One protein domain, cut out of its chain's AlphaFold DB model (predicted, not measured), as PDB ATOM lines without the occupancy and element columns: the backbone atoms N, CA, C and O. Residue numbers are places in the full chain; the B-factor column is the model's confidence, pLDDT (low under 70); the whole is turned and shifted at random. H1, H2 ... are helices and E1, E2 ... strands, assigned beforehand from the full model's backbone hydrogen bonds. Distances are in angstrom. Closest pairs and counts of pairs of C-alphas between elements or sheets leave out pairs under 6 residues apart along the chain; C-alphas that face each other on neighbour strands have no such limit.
ATOM      1  N   TYR A  12     191.250 208.399 303.188       96.50
ATOM      2  CA  TYR A  12     192.471 208.328 303.974       96.50
ATOM      3  C   TYR A  12     192.238 208.848 305.381       96.50
ATOM      4  O   TYR A  12     191.625 209.902 305.545       96.50
ATOM      5  N   VAL A  13     192.745 208.121 306.370       97.94
ATOM      6  CA  VAL A  13     192.694 208.461 307.794       97.94
ATOM      7  C   VAL A  13     194.112 208.696 308.290       97.94
ATOM      8  O   VAL A  13     195.000 207.891 308.019       97.94
ATOM      9  N   VAL A  14     194.307 209.762 309.060       98.62
ATOM     10  CA  VAL A  14     195.505 209.991 309.871       98.62
ATOM     11  C   VAL A  14     195.088 210.293 311.305       98.62
ATOM     12  O   VAL A  14     194.219 211.134 311.535       98.62
ATOM     13  N   VAL A  15     195.709 209.623 312.269       98.56
ATOM     14  CA  VAL A  15     195.527 209.867 313.703       98.56
ATOM     15  C   VAL A  15     196.845 210.371 314.268       98.56
ATOM     16  O   VAL A  15     197.900 209.778 314.024       98.56
ATOM     17  N   LEU A  16     196.794 211.470 315.015       98.62
ATOM     18  CA  LEU A  16     197.971 212.022 315.671       98.62
ATOM     19  C   LEU A  16     198.188 211.397 317.047       98.62
ATOM     20  O   LEU A  16     197.229 211.099 317.757       98.62
ATOM     21  N   GLN A  17     199.453 211.257 317.429       97.12
ATOM     22  CA  GLN A  17     199.884 210.852 318.757       97.12
ATOM     23  C   GLN A  17     199.394 211.874 319.796       97.12
ATOM     24  O   GLN A  17     199.828 213.033 319.767       97.12
ATOM     25  N   PRO A  18     198.526 211.466 320.738       94.38
ATOM     26  CA  PRO A  18     198.089 212.342 321.816       94.38
ATOM     27  C   PRO A  18     199.252 212.733 322.737       94.38
ATOM     28  O   PRO A  18     200.224 211.991 322.894       94.38
ATOM     29  N   GLY A  19     199.140 213.904 323.368       91.94
ATOM     30  CA  GLY A  19     200.116 214.399 324.348       91.94
ATOM     31  C   GLY A  19     201.324 215.134 323.761       91.94
ATOM     32  O   GLY A  19     202.115 215.685 324.522       91.94
ATOM     33  N   ILE A  20     201.461 215.207 322.433       95.25
ATOM     34  CA  ILE A  20     202.518 215.995 321.789       95.25
ATOM     35  C   ILE A  20     201.975 217.400 321.480       95.25
ATOM     36  O   ILE A  20     201.098 217.529 320.622       95.25
ATOM     37  N   PRO A  21     202.451 218.467 322.150       94.25
ATOM     38  CA  PRO A  21     202.008 219.826 321.863       94.25
ATOM     39  C   PRO A  21     202.574 220.322 320.530       94.25
ATOM     40  O   PRO A  21     203.683 219.964 320.134       94.25
ATOM     41  N   TYR A  22     201.829 221.198 319.853       95.88
ATOM     42  CA  TYR A  22     202.327 221.857 318.650       95.88
ATOM     43  C   TYR A  22     203.545 222.734 318.964       95.88
ATOM     44  O   TYR A  22     203.523 223.555 319.883       95.88
ATOM     45  N   SER A  23     204.577 222.624 318.129       95.00
ATOM     46  CA  SER A  23     205.699 223.557 318.090       95.00
ATOM     47  C   SER A  23     206.141 223.784 316.646       95.00
ATOM     48  O   SER A  23     206.081 222.886 315.805       95.00
ATOM     49  N   ALA A  24     206.554 225.013 316.331       91.94
ATOM     50  CA  ALA A  24     206.971 225.368 314.980       91.94
ATOM     51  C   ALA A  24     208.209 224.557 314.560       91.94
ATOM     52  O   ALA A  24     209.191 224.490 315.292       91.94
ATOM     53  N   GLY A  25     208.159 223.956 313.367       91.19
ATOM     54  CA  GLY A  25     209.245 223.130 312.827       91.19
ATOM     55  C   GLY A  25     209.233 221.669 313.284       91.19
ATOM     56  O   GLY A  25     210.015 220.877 312.764       91.19
ATOM     57  N   VAL A  26     208.340 221.284 314.200       93.31
ATOM     58  CA  VAL A  26     208.156 219.878 314.580       93.31
ATOM     59  C   VAL A  26     207.326 219.160 313.516       93.31
ATOM     60  O   VAL A  26     206.321 219.687 313.033       93.31
ATOM     61  N   ALA A  27     207.766 217.959 313.136       96.56
ATOM     62  CA  ALA A  27     207.045 217.104 312.200       96.56
ATOM     63  C   ALA A  27     205.670 216.706 312.759       96.56
ATOM     64  O   ALA A  27     205.484 216.619 313.971       96.56
ATOM     65  N   LEU A  28     204.711 216.440 311.871       97.62
ATOM     66  CA  LEU A  28     203.376 216.006 312.273       97.62
ATOM     67  C   LEU A  28     203.482 214.689 313.071       97.62
ATOM     68  O   LEU A  28     204.014 213.715 312.529       97.62
ATOM     69  N   PRO A  29     203.007 214.628 314.328       97.88
ATOM     70  CA  PRO A  29     203.197 213.465 315.182       97.88
ATOM     71  C   PRO A  29     202.165 212.395 314.830       97.88
ATOM     72  O   PRO A  29     201.147 212.256 315.495       97.88
ATOM     73  N   ILE A  30     202.388 211.675 313.739       98.31
ATOM     74  CA  ILE A  30     201.477 210.636 313.257       98.31
ATOM     75  C   ILE A  30     201.636 209.380 314.123       98.31
ATOM     76  O   ILE A  30     202.729 208.826 314.209       98.31
ATOM     77  N   LEU A  31     200.541 208.921 314.732       97.56
ATOM     78  CA  LEU A  31     200.458 207.624 315.412       97.56
ATOM     79  C   LEU A  31     200.051 206.521 314.428       97.56
ATOM     80  O   LEU A  31     200.612 205.428 314.446       97.56
ATOM     81  N   PHE A  32     199.072 206.803 313.567       96.12
ATOM     82  CA  PHE A  32     198.501 205.811 312.660       96.12
ATOM     83  C   PHE A  32     198.006 206.445 311.360       96.12
ATOM     84  O   PHE A  32     197.477 207.559 311.364       96.12
ATOM     85  N   GLU A  33     198.131 205.707 310.255       97.31
ATOM     86  CA  GLU A  33     197.553 206.065 308.962       97.31
ATOM     87  C   GLU A  33     196.880 204.860 308.306       97.31
ATOM     88  O   GLU A  33     197.369 203.732 308.406       97.31
ATOM     89  N   TYR A  34     195.789 205.104 307.581       95.81
ATOM     90  CA  TYR A  34     195.077 204.053 306.862       95.81
ATOM     91  C   TYR A  34     194.439 204.557 305.575       95.81
ATOM     92  O   TYR A  34     193.805 205.611 305.553       95.81
ATOM     93  N   SER A  35     194.564 203.770 304.507       94.19
ATOM     94  CA  SER A  35     193.929 204.028 303.214       94.19
ATOM     95  C   SER A  35     192.833 203.010 302.922       94.19
ATOM     96  O   SER A  35     193.070 201.804 302.977       94.19
ATOM     97  N   ILE A  36     191.667 203.501 302.521       91.00
ATOM     98  CA  ILE A  36     190.598 202.724 301.898       91.00
ATOM     99  C   ILE A  36     190.644 202.984 300.392       91.00
ATOM    100  O   ILE A  36     190.713 204.135 299.952       91.00
ATOM    101  N   GLY A  37     190.598 201.903 299.614       86.88
ATOM    102  CA  GLY A  37     190.794 201.932 298.166       86.88
ATOM    103  C   GLY A  37     192.270 201.878 297.766       86.88
ATOM    104  O   GLY A  37     193.160 201.810 298.613       86.88
ATOM    105  N   LYS A  38     192.532 201.875 296.458       82.50
ATOM    106  CA  LYS A  38     193.889 201.773 295.909       82.50
ATOM    107  C   LYS A  38     194.456 203.158 295.646       82.50
ATOM    108  O   LYS A  38     193.895 203.919 294.859       82.50
ATOM    109  N   ARG A  39     195.571 203.479 296.296       81.44
ATOM    110  CA  ARG A  39     196.217 204.800 296.211       81.44
ATOM    111  C   ARG A  39     196.664 205.145 294.796       81.44
ATOM    112  O   ARG A  39     196.672 206.311 294.420       81.44
ATOM    113  N   GLU A  40     196.994 204.132 294.006       81.50
ATOM    114  CA  GLU A  40     197.420 204.256 292.614       81.50
ATOM    115  C   GLU A  40     196.285 204.754 291.707       81.50
ATOM    116  O   GLU A  40     196.542 205.341 290.660       81.50
ATOM    117  N   GLU A  41     195.032 204.546 292.120       81.44
ATOM    118  CA  GLU A  41     193.822 204.947 291.392       81.44
ATOM    119  C   GLU A  41     193.334 206.349 291.813       81.44
ATOM    120  O   GLU A  41     192.300 206.833 291.345       81.44
ATOM    121  N   TRP A  42     194.050 207.024 292.719       81.44
ATOM    122  CA  TRP A  42     193.658 208.337 293.218       81.44
ATOM    123  C   TRP A  42     194.028 209.441 292.230       81.44
ATOM    124  O   TRP A  42     195.196 209.771 292.028       81.44
ATOM    125  N   GLU A  43     193.007 210.083 291.669       79.06
ATOM    126  CA  GLU A  43     193.190 211.345 290.962       79.06
ATOM    127  C   GLU A  43     193.670 212.423 291.938       79.06
ATOM    128  O   GLU A  43     193.028 212.700 292.955       79.06
ATOM    129  N   LYS A  44     194.806 213.044 291.616       81.44
ATOM    130  CA  LYS A  44     195.330 214.176 292.378       81.44
ATOM    131  C   LYS A  44     194.497 215.423 292.096       81.44
ATOM    132  O   LYS A  44     194.243 215.746 290.937       81.44
ATOM    133  N   TRP A  45     194.146 216.163 293.141       81.00
ATOM    134  CA  TRP A  45     193.537 217.487 293.021       81.00
ATOM    135  C   TRP A  45     194.599 218.542 293.326       81.00
ATOM    136  O   TRP A  45     195.181 218.534 294.406       81.00
ATOM    137  N   ASP A  46     194.905 219.396 292.346       83.56
ATOM    138  CA  ASP A  46     195.974 220.405 292.440       83.56
ATOM    139  C   ASP A  46     197.334 219.816 292.881       83.56
ATOM    140  O   ASP A  46     198.015 220.295 293.786       83.56
ATOM    141  N   GLY A  47     197.696 218.666 292.296       84.38
ATOM    142  CA  GLY A  47     198.937 217.950 292.615       84.38
ATOM    143  C   GLY A  47     198.959 217.238 293.975       84.38
ATOM    144  O   GLY A  47     199.937 216.545 294.260       84.38
ATOM    145  N   LYS A  48     197.895 217.344 294.780       87.19
ATOM    146  CA  LYS A  48     197.771 216.729 296.110       87.19
ATOM    147  C   LYS A  48     196.908 215.470 296.094       87.19
ATOM    148  O   LYS A  48     195.939 215.358 295.342       87.19
ATOM    149  N   SER A  49     197.279 214.525 296.946       91.50
ATOM    150  CA  SER A  49     196.590 213.255 297.192       91.50
ATOM    151  C   SER A  49     195.673 213.330 298.422       91.50
ATOM    152  O   SER A  49     195.742 214.281 299.204       91.50
ATOM    153  N   PHE A  50     194.821 212.321 298.641       92.75
ATOM    154  CA  PHE A  50     193.970 212.278 299.839       92.75
ATOM    155  C   PHE A  50     194.788 212.234 301.140       92.75
ATOM    156  O   PHE A  50     194.347 212.802 302.139       92.75
ATOM    157  N   ASP A  51     195.987 211.639 301.147       95.06
ATOM    158  CA  ASP A  51     196.844 211.672 302.335       95.06
ATOM    159  C   ASP A  51     197.438 213.052 302.611       95.06
ATOM    160  O   ASP A  51     197.471 213.466 303.771       95.06
ATOM    161  N   ASP A  52     197.799 213.816 301.575       95.38
ATOM    162  CA  ASP A  52     198.217 215.213 301.745       95.38
ATOM    163  C   ASP A  52     197.106 216.050 302.392       95.38
ATOM    164  O   ASP A  52     197.358 216.844 303.303       95.38
ATOM    165  N   PHE A  53     195.858 215.858 301.951       96.50
ATOM    166  CA  PHE A  53     194.711 216.560 302.520       96.50
ATOM    167  C   PHE A  53     194.414 216.121 303.950       96.50
ATOM    168  O   PHE A  53     194.230 216.976 304.815       96.50
ATOM    169  N   ALA A  54     194.401 214.820 304.234       97.88
ATOM    170  CA  ALA A  54     194.148 214.311 305.579       97.88
ATOM    171  C   ALA A  54     195.211 214.804 306.577       97.88
ATOM    172  O   ALA A  54     194.862 215.332 307.638       97.88
ATOM    173  N   ARG A  55     196.499 214.728 306.208       98.31
ATOM    174  CA  ARG A  55     197.618 215.263 307.003       98.31
ATOM    175  C   ARG A  55     197.505 216.771 307.185       98.31
ATOM    176  O   ARG A  55     197.688 217.255 308.297       98.31
ATOM    177  N   GLY A  56     197.145 217.512 306.137       97.75
ATOM    178  CA  GLY A  56     196.941 218.959 306.211       97.75
ATOM    179  C   GLY A  56     195.806 219.361 307.161       97.75
ATOM    180  O   GLY A  56     195.972 220.281 307.962       97.75
ATOM    181  N   LYS A  57     194.675 218.645 307.129       98.38
ATOM    182  CA  LYS A  57     193.542 218.860 308.046       98.38
ATOM    183  C   LYS A  57     193.925 218.557 309.496       98.38
ATOM    184  O   LYS A  57     193.617 219.347 310.388       98.38
ATOM    185  N   ALA A  58     194.632 217.449 309.734       98.44
ATOM    186  CA  ALA A  58     195.134 217.090 311.059       98.44
ATOM    187  C   ALA A  58     196.169 218.101 311.578       98.44
ATOM    188  O   ALA A  58     196.086 218.515 312.731       98.44
ATOM    189  N   ALA A  59     197.092 218.556 310.726       98.19
ATOM    190  CA  ALA A  59     198.093 219.566 311.069       98.19
ATOM    191  C   ALA A  59     197.454 220.904 311.462       98.19
ATOM    192  O   ALA A  59     197.857 221.515 312.456       98.19
ATOM    193  N   LEU A  60     196.426 221.340 310.722       98.06
ATOM    194  CA  LEU A  60     195.669 222.543 311.061       98.06
ATOM    195  C   LEU A  60     195.004 222.398 312.434       98.06
ATOM    196  O   LEU A  60     195.121 223.292 313.274       98.06
ATOM    197  N   SER A  61     194.365 221.254 312.688       98.06
ATOM    198  CA  SER A  61     193.741 220.973 313.980       98.06
ATOM    199  C   SER A  61     194.734 220.895 315.129       98.06
ATOM    200  O   SER A  61     194.463 221.434 316.198       98.06
ATOM    201  N   TRP A  62     195.901 220.300 314.903       97.94
ATOM    202  CA  TRP A  62     196.964 220.205 315.897       97.94
ATOM    203  C   TRP A  62     197.514 221.571 316.293       97.94
ATOM    204  O   TRP A  62     197.672 221.861 317.476       97.94
ATOM    205  N   ARG A  63     197.731 222.452 315.312       97.38
ATOM    206  CA  ARG A  63     198.212 223.813 315.568       97.38
ATOM    207  C   ARG A  63     197.179 224.690 316.273       97.38
ATOM    208  O   ARG A  63     197.553 225.550 317.065       97.38
ATOM    209  N   MET A  64     195.904 224.522 315.938       96.88
ATOM    210  CA  MET A  64     194.839 225.438 316.361       96.88
ATOM    211  C   MET A  64     194.010 224.932 317.539       96.88
ATOM    212  O   MET A  64     193.208 225.695 318.074       96.88
ATOM    213  N   ASN A  65     194.179 223.664 317.918       96.12
ATOM    214  CA  ASN A  65     193.350 222.968 318.896       96.12
ATOM    215  C   ASN A  65     191.836 223.130 318.626       96.12
ATOM    216  O   ASN A  65     191.034 223.329 319.536       96.12
ATOM    217  N   LEU A  66     191.454 223.082 317.346       97.44
ATOM    218  CA  LEU A  66     190.076 223.139 316.845       97.44
ATOM    219  C   LEU A  66     189.923 222.186 315.650       97.44
ATOM    220  O   LEU A  66     190.900 221.903 314.957       97.44
ATOM    221  N   SER A  67     188.709 221.717 315.344       98.00
ATOM    222  CA  SER A  67     188.466 221.022 314.068       98.00
ATOM    223  C   SER A  67     188.811 221.933 312.882       98.00
ATOM    224  O   SER A  67     188.718 223.157 312.983       98.00
ATOM    225  N   SER A  68     189.196 221.359 311.741       98.00
ATOM    226  CA  SER A  68     189.531 222.126 310.528       98.00
ATOM    227  C   SER A  68     188.378 223.034 310.093       98.00
ATOM    228  O   SER A  68     188.609 224.208 309.819       98.00
ATOM    229  N   GLN A  69     187.128 222.558 310.142       97.62
ATOM    230  CA  GLN A  69     185.944 223.406 309.952       97.62
ATOM    231  C   GLN A  69     185.850 224.514 310.997       97.62
ATOM    232  O   GLN A  69     185.624 225.665 310.634       97.62
ATOM    233  N   GLY A  70     186.041 224.196 312.281       97.81
ATOM    234  CA  GLY A  70     186.008 225.188 313.353       97.81
ATOM    235  C   GLY A  70     187.009 226.318 313.113       97.81
ATOM    236  O   GLY A  70     186.672 227.491 313.281       97.81
ATOM    237  N   VAL A  71     188.213 225.992 312.636       97.75
ATOM    238  CA  VAL A  71     189.217 226.989 312.241       97.75
ATOM    239  C   VAL A  71     188.754 227.791 311.026       97.75
ATOM    240  O   VAL A  71     188.748 229.018 311.086       97.75
ATOM    241  N   ILE A  72     188.344 227.125 309.944       96.38
ATOM    242  CA  ILE A  72     187.966 227.779 308.679       96.38
ATOM    243  C   ILE A  72     186.782 228.736 308.875       96.38
ATOM    244  O   ILE A  72     186.796 229.844 308.343       96.38
ATOM    245  N   LEU A  73     185.781 228.345 309.668       96.75
ATOM    246  CA  LEU A  73     184.568 229.138 309.874       96.75
ATOM    247  C   LEU A  73     184.729 230.255 310.910       96.75
ATOM    248  O   LEU A  73     183.982 231.228 310.856       96.75
ATOM    249  N   THR A  74     185.660 230.136 311.866       97.88
ATOM    250  CA  THR A  74     185.712 231.068 313.015       97.88
ATOM    251  C   THR A  74     187.053 231.770 313.223       97.88
ATOM    252  O   THR A  74     187.125 232.732 313.993       97.88
ATOM    253  N   LYS A  75     188.125 231.311 312.567       97.25
ATOM    254  CA  LYS A  75     189.513 231.769 312.769       97.25
ATOM    255  C   LYS A  75     190.274 231.955 311.450       97.25
ATOM    256  O   LYS A  75     191.491 231.778 311.425       97.25
ATOM    257  N   LEU A  76     189.590 232.328 310.366       94.25
ATOM    258  CA  LEU A  76     190.190 232.464 309.031       94.25
ATOM    259  C   LEU A  76     191.429 233.384 309.013       94.25
ATOM    260  O   LEU A  76     192.396 233.109 308.311       94.25
ATOM    261  N   GLN A  77     191.453 234.423 309.850       96.62
ATOM    262  CA  GLN A  77     192.585 235.343 310.013       96.62
ATOM    263  C   GLN A  77     193.864 234.704 310.594       96.62
ATOM    264  O   GLN A  77     194.901 235.359 310.636       96.62
ATOM    265  N   LEU A  78     193.804 233.457 311.079       96.31
ATOM    266  CA  LEU A  78     194.933 232.712 311.660       96.31
ATOM    267  C   LEU A  78     195.496 231.628 310.720       96.31
ATOM    268  O   LEU A  78     196.412 230.884 311.103       96.31
ATOM    269  N   ILE A  79     194.949 231.533 309.507       96.31
ATOM    270  CA  ILE A  79     195.447 230.673 308.436       96.31
ATOM    271  C   ILE A  79     196.798 231.189 307.930       96.31
ATOM    272  O   ILE A  79     197.036 232.392 307.812       96.31
ATOM    273  N   ARG A  80     197.694 230.254 307.633       95.25
ATOM    274  CA  ARG A  80     199.050 230.460 307.135       95.25
ATOM    275  C   ARG A  80     199.192 229.858 305.736       95.25
ATOM    276  O   ARG A  80     198.482 228.909 305.396       95.25
ATOM    277  N   PRO A  81     200.146 230.353 304.928       94.19
ATOM    278  CA  PRO A  81     200.524 229.685 303.688       94.19
ATOM    279  C   PRO A  81     200.846 228.205 303.931       94.19
ATOM    280  O   PRO A  81     201.615 227.876 304.833       94.19
ATOM    281  N   GLY A  82     200.251 227.325 303.126       90.81
ATOM    282  CA  GLY A  82     200.429 225.874 303.224       90.81
ATOM    283  C   GLY A  82     199.398 225.137 304.084       90.81
ATOM    284  O   GLY A  82     199.348 223.910 304.008       90.81
ATOM    285  N   ASP A  83     198.549 225.837 304.847       95.25
ATOM    286  CA  ASP A  83     197.438 225.183 305.546       95.25
ATOM    287  C   ASP A  83     196.421 224.581 304.567       95.25
ATOM    288  O   ASP A  83     196.157 225.114 303.485       95.25
ATOM    289  N   CYS A  84     195.784 223.489 304.987       94.38
ATOM    290  CA  CYS A  84     194.641 222.938 304.274       94.38
ATOM    291  C   CYS A  84     193.383 223.775 304.548       94.38
ATOM    292  O   CYS A  84     192.980 223.927 305.698       94.38
ATOM    293  N   LEU A  85     192.733 224.276 303.491       94.38
ATOM    294  CA  LEU A  85     191.483 225.051 303.574       94.38
ATOM    295  C   LEU A  85     190.221 224.193 303.398       94.38
ATOM    296  O   LEU A  85     189.145 224.718 303.122       94.38
ATOM    297  N   LEU A  86     190.351 222.873 303.532       94.19
ATOM    298  CA  LEU A  86     189.228 221.940 303.540       94.19
ATOM    299  C   LEU A  86     188.956 221.478 304.967       94.19
ATOM    300  O   LEU A  86     189.872 221.396 305.785       94.19
ATOM    301  N   TRP A  87     187.706 221.116 305.245       94.56
ATOM    302  CA  TRP A  87     187.348 220.469 306.499       94.56
ATOM    303  C   TRP A  87     187.274 218.943 306.391       94.56
ATOM    304  O   TRP A  87     187.312 218.373 305.295       94.56
ATOM    305  N   GLY A  88     187.256 218.283 307.547       97.50
ATOM    306  CA  GLY A  88     187.360 216.826 307.657       97.50
ATOM    307  C   GLY A  88     188.277 216.351 308.779       97.50
ATOM    308  O   GLY A  88     188.960 215.348 308.614       97.50
ATOM    309  N   SER A  89     188.368 217.081 309.891       98.50
ATOM    310  CA  SER A  89     189.124 216.642 311.069       98.50
ATOM    311  C   SER A  89     188.312 216.806 312.344       98.50
ATOM    312  O   SER A  89     187.388 217.617 312.401       98.50
ATOM    313  N   SER A  90     188.676 216.050 313.376       98.50
ATOM    314  CA  SER A  90     188.034 216.073 314.689       98.50
ATOM    315  C   SER A  90     189.067 216.200 315.808       98.50
ATOM    316  O   SER A  90     190.241 215.868 315.625       98.50
ATOM    317  N   ILE A  91     188.607 216.671 316.969       97.88
ATOM    318  CA  ILE A  91     189.350 216.633 318.231       97.88
ATOM    319  C   ILE A  91     188.400 216.093 319.297       97.88
ATOM    320  O   ILE A  91     187.428 216.762 319.651       97.88
ATOM    321  N   VAL A  92     188.653 214.881 319.788       97.62
ATOM    322  CA  VAL A  92     187.826 214.223 320.814       97.62
ATOM    323  C   VAL A  92     188.753 213.603 321.851       97.62
ATOM    324  O   VAL A  92     189.649 212.853 321.490       97.62
ATOM    325  N   GLY A  93     188.580 213.939 323.134       94.06
ATOM    326  CA  GLY A  93     189.405 213.387 324.222       94.06
ATOM    327  C   GLY A  93     190.916 213.617 324.063       94.06
ATOM    328  O   GLY A  93     191.707 212.801 324.514       94.06
ATOM    329  N   GLY A  94     191.328 214.686 323.371       93.69
ATOM    330  CA  GLY A  94     192.738 214.950 323.048       93.69
ATOM    331  C   GLY A  94     193.286 214.163 321.848       93.69
ATOM    332  O   GLY A  94     194.432 214.380 321.459       93.69
ATOM    333  N   VAL A  95     192.478 213.296 321.227       97.62
ATOM    334  CA  VAL A  95     192.805 212.595 319.979       97.62
ATOM    335  C   VAL A  95     192.429 213.474 318.792       97.62
ATOM    336  O   VAL A  95     191.285 213.925 318.680       97.62
ATOM    337  N   ILE A  96     193.392 213.701 317.898       98.62
ATOM    338  CA  ILE A  96     193.198 214.455 316.657       98.62
ATOM    339  C   ILE A  96     193.216 213.480 315.488       98.62
ATOM    340  O   ILE A  96     194.208 212.781 315.281       98.62
ATOM    341  N   THR A  97     192.150 213.498 314.692       98.75
ATOM    342  CA  THR A  97     192.044 212.690 313.472       98.75
ATOM    343  C   THR A  97     191.777 213.591 312.278       98.75
ATOM    344  O   THR A  97     190.884 214.437 312.329       98.75
ATOM    345  N   GLY A  98     192.530 213.408 311.197       98.50
ATOM    346  CA  GLY A  98     192.252 213.989 309.886       98.50
ATOM    347  C   GLY A  98     191.773 212.915 308.919       98.50
ATOM    348  O   GLY A  98     192.345 211.829 308.857       98.50
ATOM    349  N   VAL A  99     190.733 213.219 308.149       98.25
ATOM    350  CA  VAL A  99     190.200 212.338 307.112       98.25
ATOM    351  C   VAL A  99     190.091 213.096 305.799       98.25
ATOM    352  O   VAL A  99     189.764 214.285 305.766       98.25
ATOM    353  N   SER A 100     190.374 212.417 304.692       96.62
ATOM    354  CA  SER A 100     190.065 212.943 303.368       96.62
ATOM    355  C   SER A 100     189.434 211.898 302.467       96.62
ATOM    356  O   SER A 100     189.998 210.827 302.253       96.62
ATOM    357  N   SER A 101     188.301 212.267 301.886       92.44
ATOM    358  CA  SER A 101     187.569 211.552 300.844       92.44
ATOM    359  C   SER A 101     186.992 212.575 299.853       92.44
ATOM    360  O   SER A 101     187.528 213.675 299.703       92.44
ATOM    361  N   VAL A 102     185.919 212.223 299.142       84.12
ATOM    362  CA  VAL A 102     185.265 213.093 298.155       84.12
ATOM    363  C   VAL A 102     184.472 214.232 298.809       84.12
ATOM    364  O   VAL A 102     184.355 215.305 298.218       84.12
ATOM    365  N   GLN A 103     183.894 214.022 299.997       89.25
ATOM    366  CA  GLN A 103     182.949 214.969 300.601       89.25
ATOM    367  C   GLN A 103     183.413 215.430 301.993       89.25
ATOM    368  O   GLN A 103     183.456 214.618 302.915       89.25
ATOM    369  N   PRO A 104     183.662 216.736 302.204       92.19
ATOM    370  CA  PRO A 104     184.183 217.241 303.476       92.19
ATOM    371  C   PRO A 104     183.326 216.935 304.719       92.19
ATOM    372  O   PRO A 104     183.875 216.635 305.772       92.19
ATOM    373  N   PHE A 105     181.988 216.959 304.629       93.12
ATOM    374  CA  PHE A 105     181.129 216.594 305.774       93.12
ATOM    375  C   PHE A 105     181.251 215.102 306.136       93.12
ATOM    376  O   PHE A 105     181.149 214.725 307.300       93.12
ATOM    377  N   PHE A 106     181.465 214.246 305.133       93.94
ATOM    378  CA  PHE A 106     181.645 212.811 305.327       93.94
ATOM    379  C   PHE A 106     182.982 212.539 306.023       93.94
ATOM    380  O   PHE A 106     183.042 211.732 306.950       93.94
ATOM    381  N   ASP A 107     184.020 213.293 305.657       96.75
ATOM    382  CA  ASP A 107     185.317 213.256 306.330       96.75
ATOM    383  C   ASP A 107     185.196 213.594 307.821       96.75
ATOM    384  O   ASP A 107     185.795 212.922 308.654       96.75
ATOM    385  N   GLU A 108     184.392 214.596 308.186       97.12
ATOM    386  CA  GLU A 108     184.185 214.976 309.592       97.12
ATOM    387  C   GLU A 108     183.476 213.895 310.401       97.12
ATOM    388  O   GLU A 108     183.858 213.640 311.547       97.12
ATOM    389  N   ILE A 109     182.473 213.241 309.808       97.12
ATOM    390  CA  ILE A 109     181.777 212.115 310.436       97.12
ATOM    391  C   ILE A 109     182.789 211.006 310.743       97.12
ATOM    392  O   ILE A 109     182.906 210.588 311.896       97.12
ATOM    393  N   PHE A 110     183.577 210.585 309.749       97.31
ATOM    394  CA  PHE A 110     184.572 209.522 309.924       97.31
ATOM    395  C   PHE A 110     185.699 209.917 310.876       97.31
ATOM    396  O   PHE A 110     186.102 209.106 311.714       97.31
ATOM    397  N   ALA A 111     186.177 211.160 310.811       98.19
ATOM    398  CA  ALA A 111     187.176 211.665 311.744       98.19
ATOM    399  C   ALA A 111     186.645 211.629 313.180       98.19
ATOM    400  O   ALA A 111     187.361 211.243 314.102       98.19
ATOM    401  N   THR A 112     185.391 212.027 313.396       98.38
ATOM    402  CA  THR A 112     184.777 212.057 314.732       98.38
ATOM    403  C   THR A 112     184.538 210.652 315.268       98.38
ATOM    404  O   THR A 112     184.908 210.375 316.406       98.38
ATOM    405  N   MET A 113     183.991 209.749 314.447       98.25
ATOM    406  CA  MET A 113     183.793 208.344 314.812       98.25
ATOM    407  C   MET A 113     185.111 207.664 315.186       98.25
ATOM    408  O   MET A 113     185.172 206.983 316.203       98.25
ATOM    409  N   THR A 114     186.169 207.890 314.401       97.81
ATOM    410  CA  THR A 114     187.500 207.319 314.657       97.81
ATOM    411  C   THR A 114     188.061 207.809 315.991       97.81
ATOM    412  O   THR A 114     188.421 206.996 316.837       97.81
ATOM    413  N   SER A 115     188.075 209.127 316.227       98.19
ATOM    414  CA  SER A 115     188.575 209.683 317.492       98.19
ATOM    415  C   SER A 115     187.753 209.206 318.694       98.19
ATOM    416  O   SER A 115     188.321 208.828 319.713       98.19
ATOM    417  N   ALA A 116     186.422 209.182 318.578       98.19
ATOM    418  CA  ALA A 116     185.543 208.721 319.649       98.19
ATOM    419  C   ALA A 116     185.734 207.227 319.959       98.19
ATOM    420  O   ALA A 116     185.741 206.853 321.130       98.19
ATOM    421  N   ALA A 117     185.928 206.388 318.936       97.94
ATOM    422  CA  ALA A 117     186.212 204.968 319.114       97.94
ATOM    423  C   ALA A 117     187.536 204.749 319.860       97.94
ATOM    424  O   ALA A 117     187.555 204.005 320.835       97.94
ATOM    425  N   ILE A 118     188.604 205.458 319.473       96.75
ATOM    426  CA  ILE A 118     189.914 205.382 320.144       96.75
ATOM    427  C   ILE A 118     189.804 205.802 321.611       96.75
ATOM    428  O   ILE A 118     190.343 205.133 322.492       96.75
ATOM    429  N   VAL A 119     189.087 206.893 321.895       96.62
ATOM    430  CA  VAL A 119     188.849 207.343 323.275       96.62
ATOM    431  C   VAL A 119     188.068 206.289 324.061       96.62
ATOM    432  O   VAL A 119     188.462 205.957 325.175       96.62
ATOM    433  N   GLY A 120     186.999 205.729 323.489       96.81
ATOM    434  CA  GLY A 120     186.206 204.683 324.138       96.81
ATOM    435  C   GLY A 120     187.008 203.413 324.429       96.81
ATOM    436  O   GLY A 120     186.922 202.870 325.528       96.81
ATOM    437  N   GLU A 121     187.829 202.971 323.478       95.12
ATOM    438  CA  GLU A 121     188.716 201.818 323.642       95.12
ATOM    439  C   GLU A 121     189.798 202.083 324.703       95.12
ATOM    440  O   GLU A 121     190.066 201.227 325.546       95.12
ATOM    441  N   THR A 122     190.360 203.294 324.733       93.06
ATOM    442  CA  THR A 122     191.324 203.702 325.769       93.06
ATOM    443  C   THR A 122     190.691 203.662 327.158       93.06
ATOM    444  O   THR A 122     191.295 203.124 328.084       93.06
ATOM    445  N   SER A 123     189.466 204.177 327.310       92.69
ATOM    446  CA  SER A 123     188.722 204.097 328.572       92.69
ATOM    447  C   SER A 123     188.470 202.650 328.992       92.69
ATOM    448  O   SER A 123     188.675 202.314 330.153       92.69
ATOM    449  N   TYR A 124     188.105 201.772 328.051       91.62
ATOM    450  CA  TYR A 124     187.935 200.346 328.335       91.62
ATOM    451  C   TYR A 124     189.224 199.708 328.876       91.62
ATOM    452  O   TYR A 124     189.183 199.021 329.898       91.62
ATOM    453  N   TYR A 125     190.377 199.949 328.244       88.56
ATOM    454  CA  TYR A 125     191.646 199.414 328.747       88.56
ATOM    455  C   TYR A 125     192.057 200.034 330.086       88.56
ATOM    456  O   TYR A 125     192.575 199.318 330.940       88.56
ATOM    457  N   ALA A 126     191.792 201.323 330.304       87.69
ATOM    458  CA  ALA A 126     192.038 201.971 331.590       87.69
ATOM    459  C   ALA A 126     191.212 201.319 332.717       87.69
ATOM    460  O   ALA A 126     191.768 201.006 333.772       87.69
ATOM    461  N   ASP A 127     189.931 201.027 332.469       87.44
ATOM    462  CA  ASP A 127     189.066 200.314 333.416       87.44
ATOM    463  C   ASP A 127     189.599 198.902 333.715       87.44
ATOM    464  O   ASP A 127     189.641 198.484 334.873       87.44
ATOM    465  N   GLN A 128     190.058 198.170 332.692       83.62
ATOM    466  CA  GLN A 128     190.659 196.841 332.869       83.62
ATOM    467  C   GLN A 128     191.961 196.892 333.679       83.62
ATOM    468  O   GLN A 128     192.197 196.018 334.512       83.62
ATOM    469  N   MET A 129     192.816 197.893 333.457       81.19
ATOM    470  CA  MET A 129     194.057 198.057 334.224       81.19
ATOM    471  C   MET A 129     193.763 198.361 335.695       81.19
ATOM    472  O   MET A 129     194.360 197.734 336.567       81.19
ATOM    473  N   ALA A 130     192.801 199.247 335.967       80.62
ATOM    474  CA  ALA A 130     192.381 199.591 337.325       80.62
ATOM    475  C   ALA A 130     191.763 198.404 338.086       80.62
ATOM    476  O   ALA A 130     191.873 198.328 339.307       80.62
ATOM    477  N   GLN A 131     191.114 197.472 337.378       77.00
ATOM    478  CA  GLN A 131     190.526 196.268 337.974       77.00
ATOM    479  C   GLN A 131     191.546 195.142 338.213       77.00
ATOM    480  O   GLN A 131     191.302 194.292 339.067       77.00
TER     481      GLN A 131
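Overview. This is residues 12 to 131 of the 142 residues of an uncharacterized protein of Candidatus Kaiserbacteria bacterium CG10_big_fil_rev_8_21_14_0_10_49_17 (UniProt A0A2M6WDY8). A twisted four-stranded sheet is the middle layer of three, with H1 packed on one face and the long helix H3 over E4 and E3 on the other; the last part of H3, residues 123 to 131, sticks out as a free arm. The short H2 packs on H1 and grazes the sheet with residues 68 to 70. The printed part has 120 residues with three named helices and four named strands, in the order E1 E2 H1 H2 E3 E4 H3; the sheet runs E2 E1 E4 E3, all antiparallel, and the class is mixed, helices and strands. The whole is compact, with a radius of gyration of the C-alphas of 14.6 A and spans of 52 by 35 by 26 A.

Arrangement. The inner strands of the sheet are E1, residues 12 to 16, and E4, residues 95 to 100, antiparallel at 161 degrees, with N 14 and O 98 within hydrogen-bond range at 2.9 A. Edge strand E2, residues 30 to 36, forms a hairpin with E1; N 13 and O 34 are 2.8 A apart. Edge strand E3, residues 89 to 92, forms a hairpin with E4; N 90 and O 97 are 2.9 A apart. The sheet is twisted, its C-alphas lying up to 4.3 A off the best plane. H1, residues 50 to 64, is on the sheet at a height of 7.4 A, over E1, E4 and E3; it runs along the strands, but only just, at 29 degrees to E4 on the local plane. The closest C-alphas of H1 and E4 are those of Ala 58 and Gly 98, 4.4 A apart. H3, residues 104 to 131, is on the opposite face at a height of 9.2 A, over E4 and E3, along the strands at 24 degrees to E4 on the local plane. Its closest C-alphas to E4 are those of Asp 107 and Val 99, 5.0 A apart. H2, residues 68 to 74, touches H1 at a steep tilt of 51 degrees, the same way, with the C-alphas of Ser 68 and Ser 61 closest at 5.6 A. H3 is apart from H1 and from H2. In H1, H2 and H3 every O i to N i+4 pair is within hydrogen-bond range.

Along the chain. E1 begins at C-alpha 12, (192.471, 208.328, 303.974), and measures 13.4 A; E2 measures 17.6 A, E3 10.1 A and E4 16.8 A. H1 begins at C-alpha 50, (193.970, 212.278, 299.839), and measures 21.1 A; H2 measures 10.0 A. H3 measures 40.9 A and ends at C-alpha 131, (190.526, 196.268, 337.974).

Size, cuts and confidence. The two C-alphas farthest apart, those of Asp 46 and Gln 131, are 51.8 A apart. The links E1 to E2, E2 to H1 and H2 to E3 are long. The printed part has no cut, and no printed residue is under pLDDT 70.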